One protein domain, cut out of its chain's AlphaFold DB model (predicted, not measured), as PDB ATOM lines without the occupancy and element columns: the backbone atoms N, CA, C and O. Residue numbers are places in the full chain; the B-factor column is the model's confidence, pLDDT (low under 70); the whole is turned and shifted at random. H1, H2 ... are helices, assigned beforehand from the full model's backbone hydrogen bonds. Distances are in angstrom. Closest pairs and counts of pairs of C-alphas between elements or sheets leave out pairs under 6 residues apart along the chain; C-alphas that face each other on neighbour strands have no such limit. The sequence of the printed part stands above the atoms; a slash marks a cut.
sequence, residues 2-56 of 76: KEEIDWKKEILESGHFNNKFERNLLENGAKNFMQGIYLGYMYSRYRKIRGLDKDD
ATOM      1  N   LYS A   2      60.925 -26.446 173.659       59.28
ATOM      2  CA  LYS A   2      60.477 -25.361 174.548       59.28
ATOM      3  C   LYS A   2      59.043 -25.046 174.135       59.28
ATOM      4  O   LYS A   2      58.835 -24.730 172.969       59.28
ATOM      5  N   GLU A   3      58.083 -25.187 175.039       75.12
ATOM      6  CA  GLU A   3      56.750 -24.636 174.805       75.12
ATOM      7  C   GLU A   3      56.892 -23.120 174.674       75.12
ATOM      8  O   GLU A   3      57.428 -22.449 175.560       75.12
ATOM      9  N   GLU A   4      56.490 -22.588 173.526       78.06
ATOM     10  CA  GLU A   4      56.470 -21.155 173.294       78.06
ATOM     11  C   GLU A   4      55.235 -20.594 174.003       78.06
ATOM     12  O   GLU A   4      54.102 -20.739 173.550       78.06
ATOM     13  N   ILE A   5      55.454 -20.046 175.195       82.44
ATOM     14  CA  ILE A   5      54.391 -19.485 176.026       82.44
ATOM     15  C   ILE A   5      53.920 -18.160 175.416       82.44
ATOM     16  O   ILE A   5      54.618 -17.145 175.499       82.44
ATOM     17  N   ASP A   6      52.702 -18.147 174.873       89.25
ATOM     18  CA  ASP A   6      52.001 -16.914 174.516       89.25
ATOM     19  C   ASP A   6      51.224 -16.378 175.724       89.25
ATOM     20  O   ASP A   6      50.025 -16.604 175.913       89.25
ATOM     21  N   TRP A   7      51.937 -15.633 176.566       89.56
ATOM     22  CA  TRP A   7      51.369 -15.053 177.778       89.56
ATOM     23  C   TRP A   7      50.219 -14.075 177.507       89.56
ATOM     24  O   TRP A   7      49.355 -13.908 178.366       89.56
ATOM     25  N   LYS A   8      50.192 -13.409 176.343       91.31
ATOM     26  CA  LYS A   8      49.126 -12.453 176.012       91.31
ATOM     27  C   LYS A   8      47.819 -13.180 175.753       91.31
ATOM     28  O   LYS A   8      46.765 -12.687 176.140       91.31
ATOM     29  N   LYS A   9      47.888 -14.349 175.120       90.06
ATOM     30  CA  LYS A   9      46.719 -15.194 174.906       90.06
ATOM     31  C   LYS A   9      46.204 -15.764 176.224       90.06
ATOM     32  O   LYS A   9      45.030 -15.598 176.537       90.06
ATOM     33  N   GLU A  10      47.092 -16.325 177.044       90.00
ATOM     34  CA  GLU A  10      46.714 -16.877 178.349       90.00
ATOM     35  C   GLU A  10      46.081 -15.828 179.271       90.00
ATOM     36  O   GLU A  10      45.065 -16.088 179.915       90.00
ATOM     37  N   ILE A  11      46.648 -14.619 179.336       89.62
ATOM     38  CA  ILE A  11      46.109 -13.559 180.194       89.62
ATOM     39  C   ILE A  11      44.728 -13.089 179.709       89.62
ATOM     40  O   ILE A  11      43.878 -12.736 180.527       89.62
ATOM     41  N   LEU A  12      44.489 -13.119 178.395       89.25
ATOM     42  CA  LEU A  12      43.222 -12.736 177.776       89.25
ATOM     43  C   LEU A  12      42.143 -13.803 178.013       89.25
ATOM     44  O   LEU A  12      40.992 -13.459 178.275       89.25
ATOM     45  N   GLU A  13      42.525 -15.081 177.995       88.12
ATOM     46  CA  GLU A  13      41.662 -16.218 178.344       88.12
ATOM     47  C   GLU A  13      41.383 -16.301 179.853       88.12
ATOM     48  O   GLU A  13      40.284 -16.677 180.254       88.12
ATOM     49  N   SER A  14      42.333 -15.887 180.700       86.31
ATOM     50  CA  SER A  14      42.190 -15.917 182.164       86.31
ATOM     51  C   SER A  14      41.095 -14.995 182.715       86.31
ATOM     52  O   SER A  14      40.703 -15.120 183.874       86.31
ATOM     53  N   GLY A  15      40.633 -14.022 181.923       82.62
ATOM     54  CA  GLY A  15      39.651 -13.031 182.358       82.62
ATOM     55  C   GLY A  15      40.168 -12.050 183.420       82.62
ATOM     56  O   GLY A  15      39.373 -11.319 184.007       82.62
ATOM     57  N   HIS A  16      41.477 -11.996 183.691       84.00
ATOM     58  CA  HIS A  16      42.051 -11.011 184.617       84.00
ATOM     59  C   HIS A  16      42.094  -9.585 184.042       84.00
ATOM     60  O   HIS A  16      42.162  -8.627 184.813       84.00
ATOM     61  N   PHE A  17      42.036  -9.443 182.714       82.50
ATOM     62  CA  PHE A  17      42.034  -8.164 182.001       82.50
ATOM     63  C   PHE A  17      40.888  -8.146 180.993       82.50
ATOM     64  O   PHE A  17      40.976  -8.729 179.912       82.50
ATOM     65  N   ASN A  18      39.791  -7.488 181.359       82.56
ATOM     66  CA  ASN A  18      38.544  -7.523 180.589       82.56
ATOM     67  C   ASN A  18      38.194  -6.180 179.956       82.56
ATOM     68  O   ASN A  18      37.247  -6.089 179.172       82.56
ATOM     69  N   ASN A  19      38.948  -5.127 180.267       90.69
ATOM     70  CA  ASN A  19      38.599  -3.789 179.824       90.69
ATOM     71  C   ASN A  19      38.925  -3.647 178.331       90.69
ATOM     72  O   ASN A  19      39.938  -4.154 177.850       90.69
ATOM     73  N   LYS A  20      38.096  -2.905 177.580       91.88
ATOM     74  CA  LYS A  20      38.266  -2.721 176.123       91.88
ATOM     75  C   LYS A  20      39.679  -2.259 175.746       91.88
ATOM     76  O   LYS A  20      40.227  -2.701 174.741       91.88
ATOM     77  N   PHE A  21      40.259  -1.374 176.554       92.19
ATOM     78  CA  PHE A  21      41.618  -0.877 176.361       92.19
ATOM     79  C   PHE A  21      42.673  -1.984 176.500       92.19
ATOM     80  O   PHE A  21      43.511  -2.134 175.616       92.19
ATOM     81  N   GLU A  22      42.603  -2.772 177.574       92.62
ATOM     82  CA  GLU A  22      43.549  -3.851 177.881       92.62
ATOM     83  C   GLU A  22      43.500  -4.950 176.819       92.62
ATOM     84  O   GLU A  22      44.540  -5.358 176.311       92.62
ATOM     85  N   ARG A  23      42.290  -5.367 176.422       92.81
ATOM     86  CA  ARG A  23      42.090  -6.360 175.356       92.81
ATOM     87  C   ARG A  23      42.704  -5.901 174.040       92.81
ATOM     88  O   ARG A  23      43.514  -6.609 173.456       92.81
ATOM     89  N   ASN A  24      42.400  -4.671 173.628       93.25
ATOM     90  CA  ASN A  24      42.974  -4.090 172.419       93.25
ATOM     91  C   ASN A  24      44.508  -3.979 172.497       93.25
ATOM     92  O   ASN A  24      45.182  -4.147 171.486       93.25
ATOM     93  N   LEU A  25      45.065  -3.696 173.677       94.94
ATOM     94  CA  LEU A  25      46.511  -3.615 173.876       94.94
ATOM     95  C   LEU A  25      47.195  -4.990 173.788       94.94
ATOM     96  O   LEU A  25      48.302  -5.088 173.259       94.94
ATOM     97  N   LEU A  26      46.544  -6.047 174.280       92.88
ATOM     98  CA  LEU A  26      47.028  -7.425 174.176       92.88
ATOM     99  C   LEU A  26      46.950  -7.944 172.736       92.88
ATOM    100  O   LEU A  26      47.935  -8.484 172.239       92.88
ATOM    101  N   GLU A  27      45.819  -7.726 172.064       92.50
ATOM    102  CA  GLU A  27      45.552  -8.211 170.705       92.50
ATOM    103  C   GLU A  27      46.356  -7.440 169.645       92.50
ATOM    104  O   GLU A  27      46.993  -8.043 168.786       92.50
ATOM    105  N   ASN A  28      46.370  -6.104 169.716       94.12
ATOM    106  CA  ASN A  28      46.933  -5.243 168.665       94.12
ATOM    107  C   ASN A  28      48.276  -4.595 169.037       94.12
ATOM    108  O   ASN A  28      48.895  -3.938 168.200       94.12
ATOM    109  N   GLY A  29      48.738  -4.761 170.280       92.12
ATOM    110  CA  GLY A  29      50.006  -4.210 170.758       92.12
ATOM    111  C   GLY A  29      49.974  -2.718 171.112       92.12
ATOM    112  O   GLY A  29      48.984  -2.007 170.926       92.12
ATOM    113  N   ALA A  30      51.093  -2.235 171.661       95.38
ATOM    114  CA  ALA A  30      51.269  -0.841 172.058       95.38
ATOM    115  C   ALA A  30      51.595   0.053 170.853       95.38
ATOM    116  O   ALA A  30      52.486  -0.253 170.066       95.38
ATOM    117  N   LYS A  31      50.908   1.194 170.745       95.56
ATOM    118  CA  LYS A  31      51.106   2.204 169.688       95.56
ATOM    119  C   LYS A  31      51.874   3.435 170.163       95.56
ATOM    120  O   LYS A  31      52.248   4.278 169.356       95.56
ATOM    121  N   ASN A  32      52.069   3.576 171.470       95.88
ATOM    122  CA  ASN A  32      52.831   4.665 172.064       95.88
ATOM    123  C   ASN A  32      53.577   4.194 173.318       95.88
ATOM    124  O   ASN A  32      53.336   3.102 173.837       95.88
ATOM    125  N   PHE A  33      54.480   5.043 173.805       95.69
ATOM    126  CA  PHE A  33      55.336   4.735 174.946       95.69
ATOM    127  C   PHE A  33      54.544   4.369 176.210       95.69
ATOM    128  O   PHE A  33      54.817   3.342 176.825       95.69
ATOM    129  N   MET A  34      53.516   5.147 176.562       95.94
ATOM    130  CA  MET A  34      52.713   4.908 177.770       95.94
ATOM    131  C   MET A  34      51.960   3.576 177.710       95.94
ATOM    132  O   MET A  34      51.880   2.856 178.703       95.94
ATOM    133  N   GLN A  35      51.459   3.209 176.531       96.31
ATOM    134  CA  GLN A  35      50.886   1.889 176.276       96.31
ATOM    135  C   GLN A  35      51.928   0.773 176.421       96.31
ATOM    136  O   GLN A  35      51.604  -0.290 176.941       96.31
ATOM    137  N   GLY A  36      53.178   1.018 176.017       96.62
ATOM    138  CA  GLY A  36      54.292   0.089 176.225       96.62
ATOM    139  C   GLY A  36      54.596  -0.138 177.707       96.62
ATOM    140  O   GLY A  36      54.699  -1.284 178.143       96.62
ATOM    141  N   ILE A  37      54.650   0.935 178.501       96.69
ATOM    142  CA  ILE A  37      54.810   0.850 179.961       96.69
ATOM    143  C   ILE A  37      53.663   0.049 180.586       96.69
ATOM    144  O   ILE A  37      53.896  -0.850 181.395       96.69
ATOM    145  N   TYR A  38      52.427   0.326 180.174       95.69
ATOM    146  CA  TYR A  38      51.261  -0.391 180.677       95.69
ATOM    147  C   TYR A  38      51.275  -1.879 180.291       95.69
ATOM    148  O   TYR A  38      50.977  -2.735 181.122       95.69
ATOM    149  N   LEU A  39      51.695  -2.216 179.070       94.94
ATOM    150  CA  LEU A  39      51.857  -3.606 178.639       94.94
ATOM    151  C   LEU A  39      52.921  -4.336 179.477       94.94
ATOM    152  O   LEU A  39      52.721  -5.491 179.854       94.94
ATOM    153  N   GLY A  40      54.013  -3.654 179.834       94.38
ATOM    154  CA  GLY A  40      55.012  -4.169 180.775       94.38
ATOM    155  C   GLY A  40      54.427  -4.443 182.164       94.38
ATOM    156  O   GLY A  40      54.690  -5.489 182.756       94.38
ATOM    157  N   TYR A  41      53.564  -3.555 182.665       93.56
ATOM    158  CA  TYR A  41      52.819  -3.790 183.905       93.56
ATOM    159  C   TYR A  41      51.921  -5.038 183.815       93.56
ATOM    160  O   TYR A  41      51.937  -5.866 184.729       93.56
ATOM    161  N   MET A  42      51.185  -5.219 182.711       93.50
ATOM    162  CA  MET A  42      50.340  -6.404 182.499       93.50
ATOM    163  C   MET A  42      51.163  -7.698 182.481       93.50
ATOM    164  O   MET A  42      50.771  -8.680 183.109       93.50
ATOM    165  N   TYR A  43      52.332  -7.686 181.837       92.75
ATOM    166  CA  TYR A  43      53.249  -8.825 181.841       92.75
ATOM    167  C   TYR A  43      53.731  -9.176 183.254       92.75
ATOM    168  O   TYR A  43      53.674 -10.335 183.667       92.75
ATOM    169  N   SER A  44      54.132  -8.178 184.042       90.75
ATOM    170  CA  SER A  44      54.528  -8.383 185.441       90.75
ATOM    171  C   SER A  44      53.392  -8.973 186.282       90.75
ATOM    172  O   SER A  44      53.627  -9.838 187.122       90.75
ATOM    173  N   ARG A  45      52.141  -8.555 186.046       90.75
ATOM    174  CA  ARG A  45      50.959  -9.141 186.703       90.75
ATOM    175  C   ARG A  45      50.740 -10.594 186.295       90.75
ATOM    176  O   ARG A  45      50.492 -11.422 187.167       90.75
ATOM    177  N   TYR A  46      50.868 -10.903 185.010       91.31
ATOM    178  CA  TYR A  46      50.801 -12.271 184.506       91.31
ATOM    179  C   TYR A  46      51.842 -13.180 185.161       91.31
ATOM    180  O   TYR A  46      51.495 -14.264 185.628       91.31
ATOM    181  N   ARG A  47      53.096 -12.720 185.276       90.38
ATOM    182  CA  ARG A  47      54.159 -13.487 185.941       90.38
ATOM    183  C   ARG A  47      53.771 -13.870 187.368       90.38
ATOM    184  O   ARG A  47      53.965 -15.022 187.740       90.38
ATOM    185  N   LYS A  48      53.156 -12.953 188.121       89.00
ATOM    186  CA  LYS A  48      52.646 -13.219 189.478       89.00
ATOM    187  C   LYS A  48      51.492 -14.219 189.496       89.00
ATOM    188  O   LYS A  48      51.494 -15.131 190.312       89.00
ATOM    189  N   ILE A  49      50.523 -14.085 188.586       88.31
ATOM    190  CA  ILE A  49      49.386 -15.023 188.476       88.31
ATOM    191  C   ILE A  49      49.887 -16.444 188.193       88.31
ATOM    192  O   ILE A  49      49.423 -17.403 188.803       88.31
ATOM    193  N   ARG A  50      50.880 -16.573 187.309       87.50
ATOM    194  CA  ARG A  50      51.487 -17.859 186.949       87.50
ATOM    195  C   ARG A  50      52.503 -18.365 187.986       87.50
ATOM    196  O   ARG A  50      52.993 -19.483 187.860       87.50
ATOM    197  N   GLY A  51      52.821 -17.570 189.011       86.38
ATOM    198  CA  GLY A  51      53.811 -17.902 190.040       86.38
ATOM    199  C   GLY A  51      55.257 -17.936 189.532       86.38
ATOM    200  O   GLY A  51      56.094 -18.602 190.135       86.38
ATOM    201  N   LEU A  52      55.545 -17.249 188.421       83.38
ATOM    202  CA  LEU A  52      56.883 -17.084 187.832       83.38
ATOM    203  C   LEU A  52      57.725 -16.019 188.556       83.38
ATOM    204  O   LEU A  52      58.850 -15.738 188.148       83.38
ATOM    205  N   ASP A  53      57.161 -15.370 189.571       80.69
ATOM    206  CA  ASP A  53      57.827 -14.432 190.475       80.69
ATOM    207  C   ASP A  53      58.482 -15.137 191.675       80.69
ATOM    208  O   ASP A  53      59.239 -14.521 192.419       80.69
ATOM    209  N   LYS A  54      58.235 -16.441 191.865       72.75
ATOM    210  CA  LYS A  54      58.812 -17.225 192.972       72.75
ATOM    211  C   LYS A  54      60.341 -17.258 192.962       72.75
ATOM    212  O   LYS A  54      60.943 -17.318 194.032       72.75
ATOM    213  N   ASP A  55      60.924 -17.189 191.769       71.56
ATOM    214  CA  ASP A  55      62.370 -17.180 191.539       71.56
ATOM    215  C   ASP A  55      62.910 -15.769 191.258       71.56
ATOM    216  O   ASP A  55      64.090 -15.622 190.932       71.56
ATOM    217  N   ASP A  56      62.076 -14.721 191.364       79.81
ATOM    218  CA  ASP A  56      62.590 -13.358 191.262       79.81
ATOM    219  C   ASP A  56      63.609 -13.124 192.386       79.81
ATOM    220  O   ASP A  56      63.401 -13.567 193.526       79.81
TER     221      ASP A  56
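AT A GLANCE: This is residues 2 to 56 of the 76 residues of an uncharacterized protein of Prochlorococcus sp. MIT 0604 (UniProt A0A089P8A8). One long helix, H3, lies across two short helices, H1 and H2, with H2 by its earlier part and H1 by its later part. The printed part has 55 residues with three named helices, in the order H1, H2, H3, and no named strand: all helix. It is compact, with a radius of gyration of the C-alphas of 11.5 A, and spans 30 by 22 by 21 A.

IN THESE COORDINATES: Find C-alpha 33 at (55.336, 4.735, 174.946); from there H3 runs 24.7 A to C-alpha 49 at (49.386, -15.023, 188.476). H2 is residues 20 to 28, 11.7 A; H1 is residues 7 to 13, 9.8 A.

HOW THE PARTS SIT: Look at residues 35 to 39: with these alone H3 only just touches H2, with 3 pairs of C-alphas within 8 A, the closest Leu 25 and Leu 39 at 7.2 A, about perpendicular at 88 degrees. With residues 43 to 46 alone it only just touches H1, also with 3 pairs, the closest Ile 11 and Tyr 46 at 6.5 A, about perpendicular at 75 degrees. H1 and H2, a helical hairpin, touch at the C-alphas of Lys 8 and Leu 26, their closest, 5.7 A, at a steep tilt of 45 degrees, opposite ways. In H1, H2 and H3 every O i to N i+4 pair is within hydrogen-bond range.

THE WHOLE: The C-alphas farthest apart, Lys 20 and Asp 55, are 32.1 A apart. The printed part has no cut; no link is long. Residue 2 alone has pLDDT under 70.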